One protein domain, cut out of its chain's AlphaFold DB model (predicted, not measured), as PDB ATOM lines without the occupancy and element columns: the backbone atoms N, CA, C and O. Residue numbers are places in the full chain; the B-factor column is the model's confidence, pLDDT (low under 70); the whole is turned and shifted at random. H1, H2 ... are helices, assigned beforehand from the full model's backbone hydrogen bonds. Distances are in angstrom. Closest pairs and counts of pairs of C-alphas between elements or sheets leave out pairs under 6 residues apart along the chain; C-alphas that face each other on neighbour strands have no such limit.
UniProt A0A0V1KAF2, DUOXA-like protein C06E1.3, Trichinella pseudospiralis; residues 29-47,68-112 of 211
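AT A GLANCE: This is residues 29 to 47 and 68 to 112 of the 211 residues of the protein "DUOXA-like protein C06E1.3" of Trichinella pseudospiralis (UniProt A0A0V1KAF2). One long helix, H2, makes most of the length of the domain, and a much shorter helix, H1, packs side by side on its first part, running the opposite way. The rest of H2, residues 91 to 112, sticks out as a single free arm with a kink near residue 99. The printed part has 64 residues with two named helices, H1 then H2, and no named strand; the class is all helix. The whole is extended, with a radius of gyration of the C-alphas of 19.9 A, and spans 67 by 17 by 12 A.

HOW THE PARTS SIT: H2, residues 70 to 112, touches H1, residues 29 to 45, with its residues 72 to 87 alone. The closest C-alphas of the two helices are those of Gly 32 and Gly 79, 4.3 A apart. Their lines stand at a shallow tilt of 25 degrees, and they run opposite ways. Residues 91 to 112, which belong to H2, stand free, and H2 has a kink of 28 degrees near residue 99. Every O i to N i+4 pair is within hydrogen-bond range in H1; in H2 it is 38 of 39.

IN THESE COORDINATES: H2 has 43 residues and measures 61.3 A from C-alpha 70 at (45.505, 5.553, -23.598) to C-alpha 112 at (66.679, 43.568, -66.839). H1 has 17 residues and measures 24.0 A, beginning with C-alpha 29 at (45.655, 20.229, -41.619).

THE WHOLE: The two C-alphas farthest apart are those of Pro 47 and Ser 112, at 68.1 A. Without residues 91 to 112 the body spans 37 by 17 by 10 A. The link from H1 to H2 runs across the cut: residues 48 to 67 are not printed, and C-alphas 47 and 68 are 11.6 A apart. The mean pLDDT of the printed part is 80.0, with residue 47 and residues 97 to 112 under 70.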
ATOM      1  N   SER A  29      46.455  19.378 -42.505       87.12
ATOM      2  CA  SER A  29      45.655  20.229 -41.619       87.12
ATOM      3  C   SER A  29      44.206  19.742 -41.514       87.12
ATOM      4  O   SER A  29      43.674  19.670 -40.409       87.12
ATOM      5  N   LEU A  30      43.579  19.350 -42.632       87.38
ATOM      6  CA  LEU A  30      42.218  18.794 -42.624       87.38
ATOM      7  C   LEU A  30      42.139  17.485 -41.834       87.38
ATOM      8  O   LEU A  30      41.219  17.302 -41.040       87.38
ATOM      9  N   LEU A  31      43.119  16.597 -42.005       88.44
ATOM     10  CA  LEU A  31      43.193  15.337 -41.273       88.44
ATOM     11  C   LEU A  31      43.351  15.573 -39.764       88.44
ATOM     12  O   LEU A  31      42.630  14.958 -38.979       88.44
ATOM     13  N   GLY A  32      44.232  16.494 -39.358       88.31
ATOM     14  CA  GLY A  32      44.389  16.899 -37.958       88.31
ATOM     15  C   GLY A  32      43.082  17.425 -37.357       88.31
ATOM     16  O   GLY A  32      42.662  16.962 -36.296       88.31
ATOM     17  N   CYS A  33      42.381  18.315 -38.069       90.94
ATOM     18  CA  CYS A  33      41.071  18.822 -37.652       90.94
ATOM     19  C   CYS A  33      40.028  17.704 -37.517       90.94
ATOM     20  O   CYS A  33      39.357  17.624 -36.492       90.94
ATOM     21  N   CYS A  34      39.907  16.813 -38.506       91.38
ATOM     22  CA  CYS A  34      38.963  15.695 -38.458       91.38
ATOM     23  C   CYS A  34      39.232  14.757 -37.273       91.38
ATOM     24  O   CYS A  34      38.288  14.329 -36.608       91.38
ATOM     25  N   LEU A  35      40.501  14.461 -36.973       90.06
ATOM     26  CA  LEU A  35      40.881  13.638 -35.820       90.06
ATOM     27  C   LEU A  35      40.518  14.315 -34.493       90.06
ATOM     28  O   LEU A  35      39.951  13.667 -33.615       90.06
ATOM     29  N   LEU A  36      40.787  15.618 -34.356       92.12
ATOM     30  CA  LEU A  36      40.430  16.382 -33.158       92.12
ATOM     31  C   LEU A  36      38.914  16.492 -32.976       92.12
ATOM     32  O   LEU A  36      38.429  16.299 -31.863       92.12
ATOM     33  N   ILE A  37      38.162  16.743 -34.052       94.50
ATOM     34  CA  ILE A  37      36.695  16.802 -34.019       94.50
ATOM     35  C   ILE A  37      36.125  15.439 -33.638       94.50
ATOM     36  O   ILE A  37      35.295  15.366 -32.740       94.50
ATOM     37  N   SER A  38      36.596  14.354 -34.255       92.62
ATOM     38  CA  SER A  38      36.163  12.995 -33.913       92.62
ATOM     39  C   SER A  38      36.424  12.680 -32.435       92.62
ATOM     40  O   SER A  38      35.542  12.196 -31.726       92.62
ATOM     41  N   ASN A  39      37.600  13.056 -31.927       91.75
ATOM     42  CA  ASN A  39      37.955  12.869 -30.524       91.75
ATOM     43  C   ASN A  39      37.125  13.755 -29.573       91.75
ATOM     44  O   ASN A  39      36.752  13.317 -28.485       91.75
ATOM     45  N   ALA A  40      36.794  14.982 -29.981       92.31
ATOM     46  CA  ALA A  40      35.920  15.883 -29.233       92.31
ATOM     47  C   ALA A  40      34.477  15.369 -29.197       92.31
ATOM     48  O   ALA A  40      33.862  15.358 -28.136       92.31
ATOM     49  N   VAL A  41      33.951  14.883 -30.326       93.62
ATOM     50  CA  VAL A  41      32.631  14.243 -30.405       93.62
ATOM     51  C   VAL A  41      32.594  13.005 -29.518       93.62
ATOM     52  O   VAL A  41      31.647  12.846 -28.757       93.62
ATOM     53  N   TYR A  42      33.644  12.181 -29.530       89.38
ATOM     54  CA  TYR A  42      33.771  11.052 -28.612       89.38
ATOM     55  C   TYR A  42      33.759  11.502 -27.139       89.38
ATOM     56  O   TYR A  42      33.019  10.952 -26.327       89.38
ATOM     57  N   ALA A  43      34.508  12.555 -26.794       87.56
ATOM     58  CA  ALA A  43      34.532  13.105 -25.438       87.56
ATOM     59  C   ALA A  43      33.197  13.739 -25.003       87.56
ATOM     60  O   ALA A  43      32.888  13.723 -23.813       87.56
ATOM     61  N   MET A  44      32.421  14.300 -25.937       87.62
ATOM     62  CA  MET A  44      31.084  14.852 -25.685       87.62
ATOM     63  C   MET A  44      30.018  13.758 -25.579       87.62
ATOM     64  O   MET A  44      29.113  13.864 -24.755       87.62
ATOM     65  N   ALA A  45      30.131  12.707 -26.393       85.94
ATOM     66  CA  ALA A  45      29.229  11.562 -26.370       85.94
ATOM     67  C   ALA A  45      29.411  10.714 -25.104       85.94
ATOM     68  O   ALA A  45      28.451  10.098 -24.648       85.94
ATOM     69  N   CYS A  46      30.613  10.697 -24.514       80.00
ATOM     70  CA  CYS A  46      30.855  10.106 -23.202       80.00
ATOM     71  C   CYS A  46      30.297  11.014 -22.092       80.00
ATOM     72  O   CYS A  46      30.886  12.057 -21.791       80.00
ATOM     73  N   PRO A  47      29.206  10.631 -21.408       67.25
ATOM     74  CA  PRO A  47      28.643  11.477 -20.374       67.25
ATOM     75  C   PRO A  47      29.490  11.329 -19.101       67.25
ATOM     76  O   PRO A  47      29.672  10.234 -18.570       67.25
ATOM     77  N   PHE A  68      39.095   7.687 -19.415       78.62
ATOM     78  CA  PHE A  68      39.569   7.644 -20.800       78.62
ATOM     79  C   PHE A  68      40.836   6.784 -20.912       78.62
ATOM     80  O   PHE A  68      41.781   6.953 -20.141       78.62
ATOM     81  N   GLY A  69      40.850   5.856 -21.871       82.69
ATOM     82  CA  GLY A  69      41.996   4.982 -22.125       82.69
ATOM     83  C   GLY A  69      43.141   5.687 -22.861       82.69
ATOM     84  O   GLY A  69      42.979   6.764 -23.427       82.69
ATOM     85  N   TRP A  70      44.303   5.036 -22.925       79.12
ATOM     86  CA  TRP A  70      45.505   5.553 -23.598       79.12
ATOM     87  C   TRP A  70      45.318   5.866 -25.089       79.12
ATOM     88  O   TRP A  70      45.948   6.783 -25.608       79.12
ATOM     89  N   CYS A  71      44.425   5.148 -25.774       79.75
ATOM     90  CA  CYS A  71      44.130   5.379 -27.189       79.75
ATOM     91  C   CYS A  71      43.586   6.797 -27.449       79.75
ATOM     92  O   CYS A  71      43.998   7.448 -28.405       79.75
ATOM     93  N   PHE A  72      42.738   7.311 -26.551       83.50
ATOM     94  CA  PHE A  72      42.200   8.674 -26.630       83.50
ATOM     95  C   PHE A  72      43.319   9.723 -26.620       83.50
ATOM     96  O   PHE A  72      43.355  10.626 -27.454       83.50
ATOM     97  N   TRP A  73      44.276   9.565 -25.704       82.94
ATOM     98  CA  TRP A  73      45.416  10.469 -25.573       82.94
ATOM     99  C   TRP A  73      46.353  10.407 -26.781       82.94
ATOM    100  O   TRP A  73      46.838  11.445 -27.223       82.94
ATOM    101  N   LEU A  74      46.570   9.216 -27.346       81.94
ATOM    102  CA  LEU A  74      47.383   9.049 -28.552       81.94
ATOM    103  C   LEU A  74      46.749   9.738 -29.763       81.94
ATOM    104  O   LEU A  74      47.432  10.486 -30.455       81.94
ATOM    105  N   ILE A  75      45.443   9.553 -29.987       85.75
ATOM    106  CA  ILE A  75      44.726  10.203 -31.093       85.75
ATOM    107  C   ILE A  75      44.752  11.727 -30.934       85.75
ATOM    108  O   ILE A  75      44.988  12.438 -31.911       85.75
ATOM    109  N   LEU A  76      44.573  12.233 -29.709       87.69
ATOM    110  CA  LEU A  76      44.661  13.663 -29.413       87.69
ATOM    111  C   LEU A  76      46.061  14.220 -29.725       87.69
ATOM    112  O   LEU A  76      46.176  15.250 -30.390       87.69
ATOM    113  N   ALA A  77      47.119  13.524 -29.295       86.06
ATOM    114  CA  ALA A  77      48.501  13.927 -29.543       86.06
ATOM    115  C   ALA A  77      48.850  13.909 -31.041       86.06
ATOM    116  O   ALA A  77      49.444  14.861 -31.545       86.06
ATOM    117  N   THR A  78      48.442  12.865 -31.766       85.19
ATOM    118  CA  THR A  78      48.650  12.756 -33.216       85.19
ATOM    119  C   THR A  78      47.867  13.809 -33.990       85.19
ATOM    120  O   THR A  78      48.424  14.449 -34.878       85.19
ATOM    121  N   GLY A  79      46.590  14.026 -33.665       85.56
ATOM    122  CA  GLY A  79      45.778  15.057 -34.315       85.56
ATOM    123  C   GLY A  79      46.376  16.452 -34.120       85.56
ATOM    124  O   GLY A  79      46.497  17.211 -35.082       85.56
ATOM    125  N   GLY A  80      46.830  16.751 -32.898       88.00
ATOM    126  CA  GLY A  80      47.510  18.003 -32.567       88.00
ATOM    127  C   GLY A  80      48.834  18.184 -33.311       88.00
ATOM    128  O   GLY A  80      49.053  19.237 -33.903       88.00
ATOM    129  N   SER A  81      49.700  17.168 -33.349       86.25
ATOM    130  CA  SER A  81      50.982  17.273 -34.057       86.25
ATOM    131  C   SER A  81      50.797  17.465 -35.564       86.25
ATOM    132  O   SER A  81      51.450  18.329 -36.147       86.25
ATOM    133  N   CYS A  82      49.858  16.743 -36.184       86.62
ATOM    134  CA  CYS A  82      49.520  16.906 -37.599       86.62
ATOM    135  C   CYS A  82      49.022  18.324 -37.898       86.62
ATOM    136  O   CYS A  82      49.462  18.942 -38.869       86.62
ATOM    137  N   LEU A  83      48.145  18.867 -37.047       89.06
ATOM    138  CA  LEU A  83      47.630  20.224 -37.208       89.06
ATOM    139  C   LEU A  83      48.754  21.261 -37.095       89.06
ATOM    140  O   LEU A  83      48.888  22.108 -37.978       89.06
ATOM    141  N   THR A  84      49.596  21.156 -36.063       88.81
ATOM    142  CA  THR A  84      50.724  22.071 -35.841       88.81
ATOM    143  C   THR A  84      51.715  22.034 -37.000       88.81
ATOM    144  O   THR A  84      52.111  23.087 -37.495       88.81
ATOM    145  N   ILE A  85      52.086  20.846 -37.489       88.12
ATOM    146  CA  ILE A  85      52.986  20.699 -38.643       88.12
ATOM    147  C   ILE A  85      52.340  21.277 -39.910       88.12
ATOM    148  O   ILE A  85      52.978  22.055 -40.619       88.12
ATOM    149  N   GLY A  86      51.068  20.965 -40.179       87.50
ATOM    150  CA  GLY A  86      50.345  21.487 -41.342       87.50
ATOM    151  C   GLY A  86      50.276  23.015 -41.358       87.50
ATOM    152  O   GLY A  86      50.592  23.629 -42.380       87.50
ATOM    153  N   VAL A  87      49.952  23.625 -40.212       89.00
ATOM    154  CA  VAL A  87      49.922  25.086 -40.019       89.00
ATOM    155  C   VAL A  87      51.318  25.688 -40.142       89.00
ATOM    156  O   VAL A  87      51.477  26.718 -40.793       89.00
ATOM    157  N   SER A  88      52.340  25.036 -39.586       90.00
ATOM    158  CA  SER A  88      53.724  25.518 -39.656       90.00
ATOM    159  C   SER A  88      54.213  25.580 -41.100       90.00
ATOM    160  O   SER A  88      54.783  26.586 -41.510       90.00
ATOM    161  N   ILE A  89      53.929  24.552 -41.905       88.81
ATOM    162  CA  ILE A  89      54.270  24.541 -43.335       88.81
ATOM    163  C   ILE A  89      53.562  25.688 -44.067       88.81
ATOM    164  O   ILE A  89      54.212  26.422 -44.805       88.81
ATOM    165  N   ARG A  90      52.263  25.917 -43.815       86.25
ATOM    166  CA  ARG A  90      51.541  27.067 -44.398       86.25
ATOM    167  C   ARG A  90      52.145  28.405 -43.998       86.25
ATOM    168  O   ARG A  90      52.217  29.324 -44.810       86.25
ATOM    169  N   LEU A  91      52.541  28.521 -42.737       89.19
ATOM    170  CA  LEU A  91      53.112  29.738 -42.189       89.19
ATOM    171  C   LEU A  91      54.474  30.028 -42.831       89.19
ATOM    172  O   LEU A  91      54.728  31.157 -43.246       89.19
ATOM    173  N   ILE A  92      55.306  28.998 -43.001       88.81
ATOM    174  CA  ILE A  92      56.591  29.087 -43.700       88.81
ATOM    175  C   ILE A  92      56.382  29.449 -45.175       88.81
ATOM    176  O   ILE A  92      57.052  30.350 -45.664       88.81
ATOM    177  N   GLU A  93      55.431  28.830 -45.881       85.25
ATOM    178  CA  GLU A  93      55.090  29.195 -47.268       85.25
ATOM    179  C   GLU A  93      54.667  30.668 -47.391       85.25
ATOM    180  O   GLU A  93      55.054  31.354 -48.343       85.25
ATOM    181  N   ARG A  94      53.910  31.178 -46.411       83.69
ATOM    182  CA  ARG A  94      53.475  32.581 -46.361       83.69
ATOM    183  C   ARG A  94      54.655  33.526 -46.113       83.69
ATOM    184  O   ARG A  94      54.803  34.503 -46.843       83.69
ATOM    185  N   PHE A  95      55.524  33.226 -45.147       82.94
ATOM    186  CA  PHE A  95      56.716  34.038 -44.871       82.94
ATOM    187  C   PHE A  95      57.725  34.011 -46.023       82.94
ATOM    188  O   PHE A  95      58.281  35.051 -46.384       82.94
ATOM    189  N   SER A  96      57.936  32.839 -46.624       75.06
ATOM    190  CA  SER A  96      58.822  32.672 -47.771       75.06
ATOM    191  C   SER A  96      58.268  33.352 -49.009       75.06
ATOM    192  O   SER A  96      59.051  33.957 -49.717       75.06
ATOM    193  N   SER A  97      56.955  33.361 -49.259       68.69
ATOM    194  CA  SER A  97      56.394  34.117 -50.391       68.69
ATOM    195  C   SER A  97      56.684  35.616 -50.281       68.69
ATOM    196  O   SER A  97      57.022  36.241 -51.280       68.69
ATOM    197  N   CYS A  98      56.626  36.187 -49.074       62.03
ATOM    198  CA  CYS A  98      56.969  37.594 -48.864       62.03
ATOM    199  C   CYS A  98      58.459  37.866 -49.103       62.03
ATOM    200  O   CYS A  98      58.797  38.844 -49.757       62.03
ATOM    201  N   LYS A  99      59.352  36.997 -48.613       57.75
ATOM    202  CA  LYS A  99      60.802  37.170 -48.805       57.75
ATOM    203  C   LYS A  99      61.240  36.863 -50.235       57.75
ATOM    204  O   LYS A  99      61.999  37.622 -50.818       57.75
ATOM    205  N   PHE A 100      60.737  35.779 -50.808       56.41
ATOM    206  CA  PHE A 100      61.059  35.320 -52.153       56.41
ATOM    207  C   PHE A 100      60.536  36.279 -53.216       56.41
ATOM    208  O   PHE A 100      61.230  36.508 -54.191       56.41
ATOM    209  N   LYS A 101      59.370  36.906 -53.008       58.62
ATOM    210  CA  LYS A 101      58.896  37.961 -53.909       58.62
ATOM    211  C   LYS A 101      59.866  39.145 -53.939       58.62
ATOM    212  O   LYS A 101      60.171  39.622 -55.020       58.62
ATOM    213  N   THR A 102      60.404  39.561 -52.793       61.53
ATOM    214  CA  THR A 102      61.398  40.645 -52.734       61.53
ATOM    215  C   THR A 102      62.750  40.233 -53.317       61.53
ATOM    216  O   THR A 102      63.338  41.011 -54.056       61.53
ATOM    217  N   PHE A 103      63.229  39.016 -53.035       63.44
ATOM    218  CA  PHE A 103      64.484  38.505 -53.602       63.44
ATOM    219  C   PHE A 103      64.397  38.326 -55.123       63.44
ATOM    220  O   PHE A 103      65.235  38.859 -55.837       63.44
ATOM    221  N   LEU A 104      63.338  37.685 -55.631       61.72
ATOM    222  CA  LEU A 104      63.131  37.546 -57.073       61.72
ATOM    223  C   LEU A 104      62.968  38.891 -57.776       61.72
ATOM    224  O   LEU A 104      63.379  39.024 -58.920       61.72
ATOM    225  N   GLN A 105      62.347  39.873 -57.125       60.22
ATOM    226  CA  GLN A 105      62.179  41.196 -57.713       60.22
ATOM    227  C   GLN A 105      63.507  41.962 -57.764       60.22
ATOM    228  O   GLN A 105      63.721  42.711 -58.706       60.22
ATOM    229  N   LEU A 106      64.421  41.725 -56.818       60.81
ATOM    230  CA  LEU A 106      65.773  42.285 -56.856       60.81
ATOM    231  C   LEU A 106      66.607  41.676 -57.999       60.81
ATOM    232  O   LEU A 106      67.231  42.413 -58.757       60.81
ATOM    233  N   ASP A 107      66.541  40.351 -58.175       59.75
ATOM    234  CA  ASP A 107      67.260  39.644 -59.246       59.75
ATOM    235  C   ASP A 107      66.681  39.939 -60.645       59.75
ATOM    236  O   ASP A 107      67.409  39.975 -61.640       59.75
ATOM    237  N   TYR A 108      65.366  40.168 -60.750       60.03
ATOM    238  CA  TYR A 108      64.724  40.505 -62.026       60.03
ATOM    239  C   TYR A 108      65.117  41.906 -62.508       60.03
ATOM    240  O   TYR A 108      65.363  42.101 -63.699       60.03
ATOM    241  N   GLU A 109      65.225  42.871 -61.593       59.72
ATOM    242  CA  GLU A 109      65.669  44.228 -61.922       59.72
ATOM    243  C   GLU A 109      67.143  44.229 -62.366       59.72
ATOM    244  O   GLU A 109      67.459  44.799 -63.410       59.72
ATOM    245  N   GLU A 110      68.031  43.500 -61.679       62.56
ATOM    246  CA  GLU A 110      69.454  43.393 -62.046       62.56
ATOM    247  C   GLU A 110      69.669  42.715 -63.418       62.56
ATOM    248  O   GLU A 110      70.473  43.167 -64.244       62.56
ATOM    249  N   MET A 111      68.887  41.675 -63.721       59.09
ATOM    250  CA  MET A 111      68.925  41.010 -65.028       59.09
ATOM    251  C   MET A 111      68.315  41.872 -66.147       59.09
ATOM    252  O   MET A 111      68.800  41.855 -67.281       59.09
ATOM    253  N   SER A 112      67.280  42.664 -65.852       58.91
ATOM    254  CA  SER A 112      66.679  43.568 -66.839       58.91
ATOM    255  C   SER A 112      67.609  44.733 -67.203       58.91
ATOM    256  O   SER A 112      67.757  45.039 -68.385       58.91
TER     257      SER A 112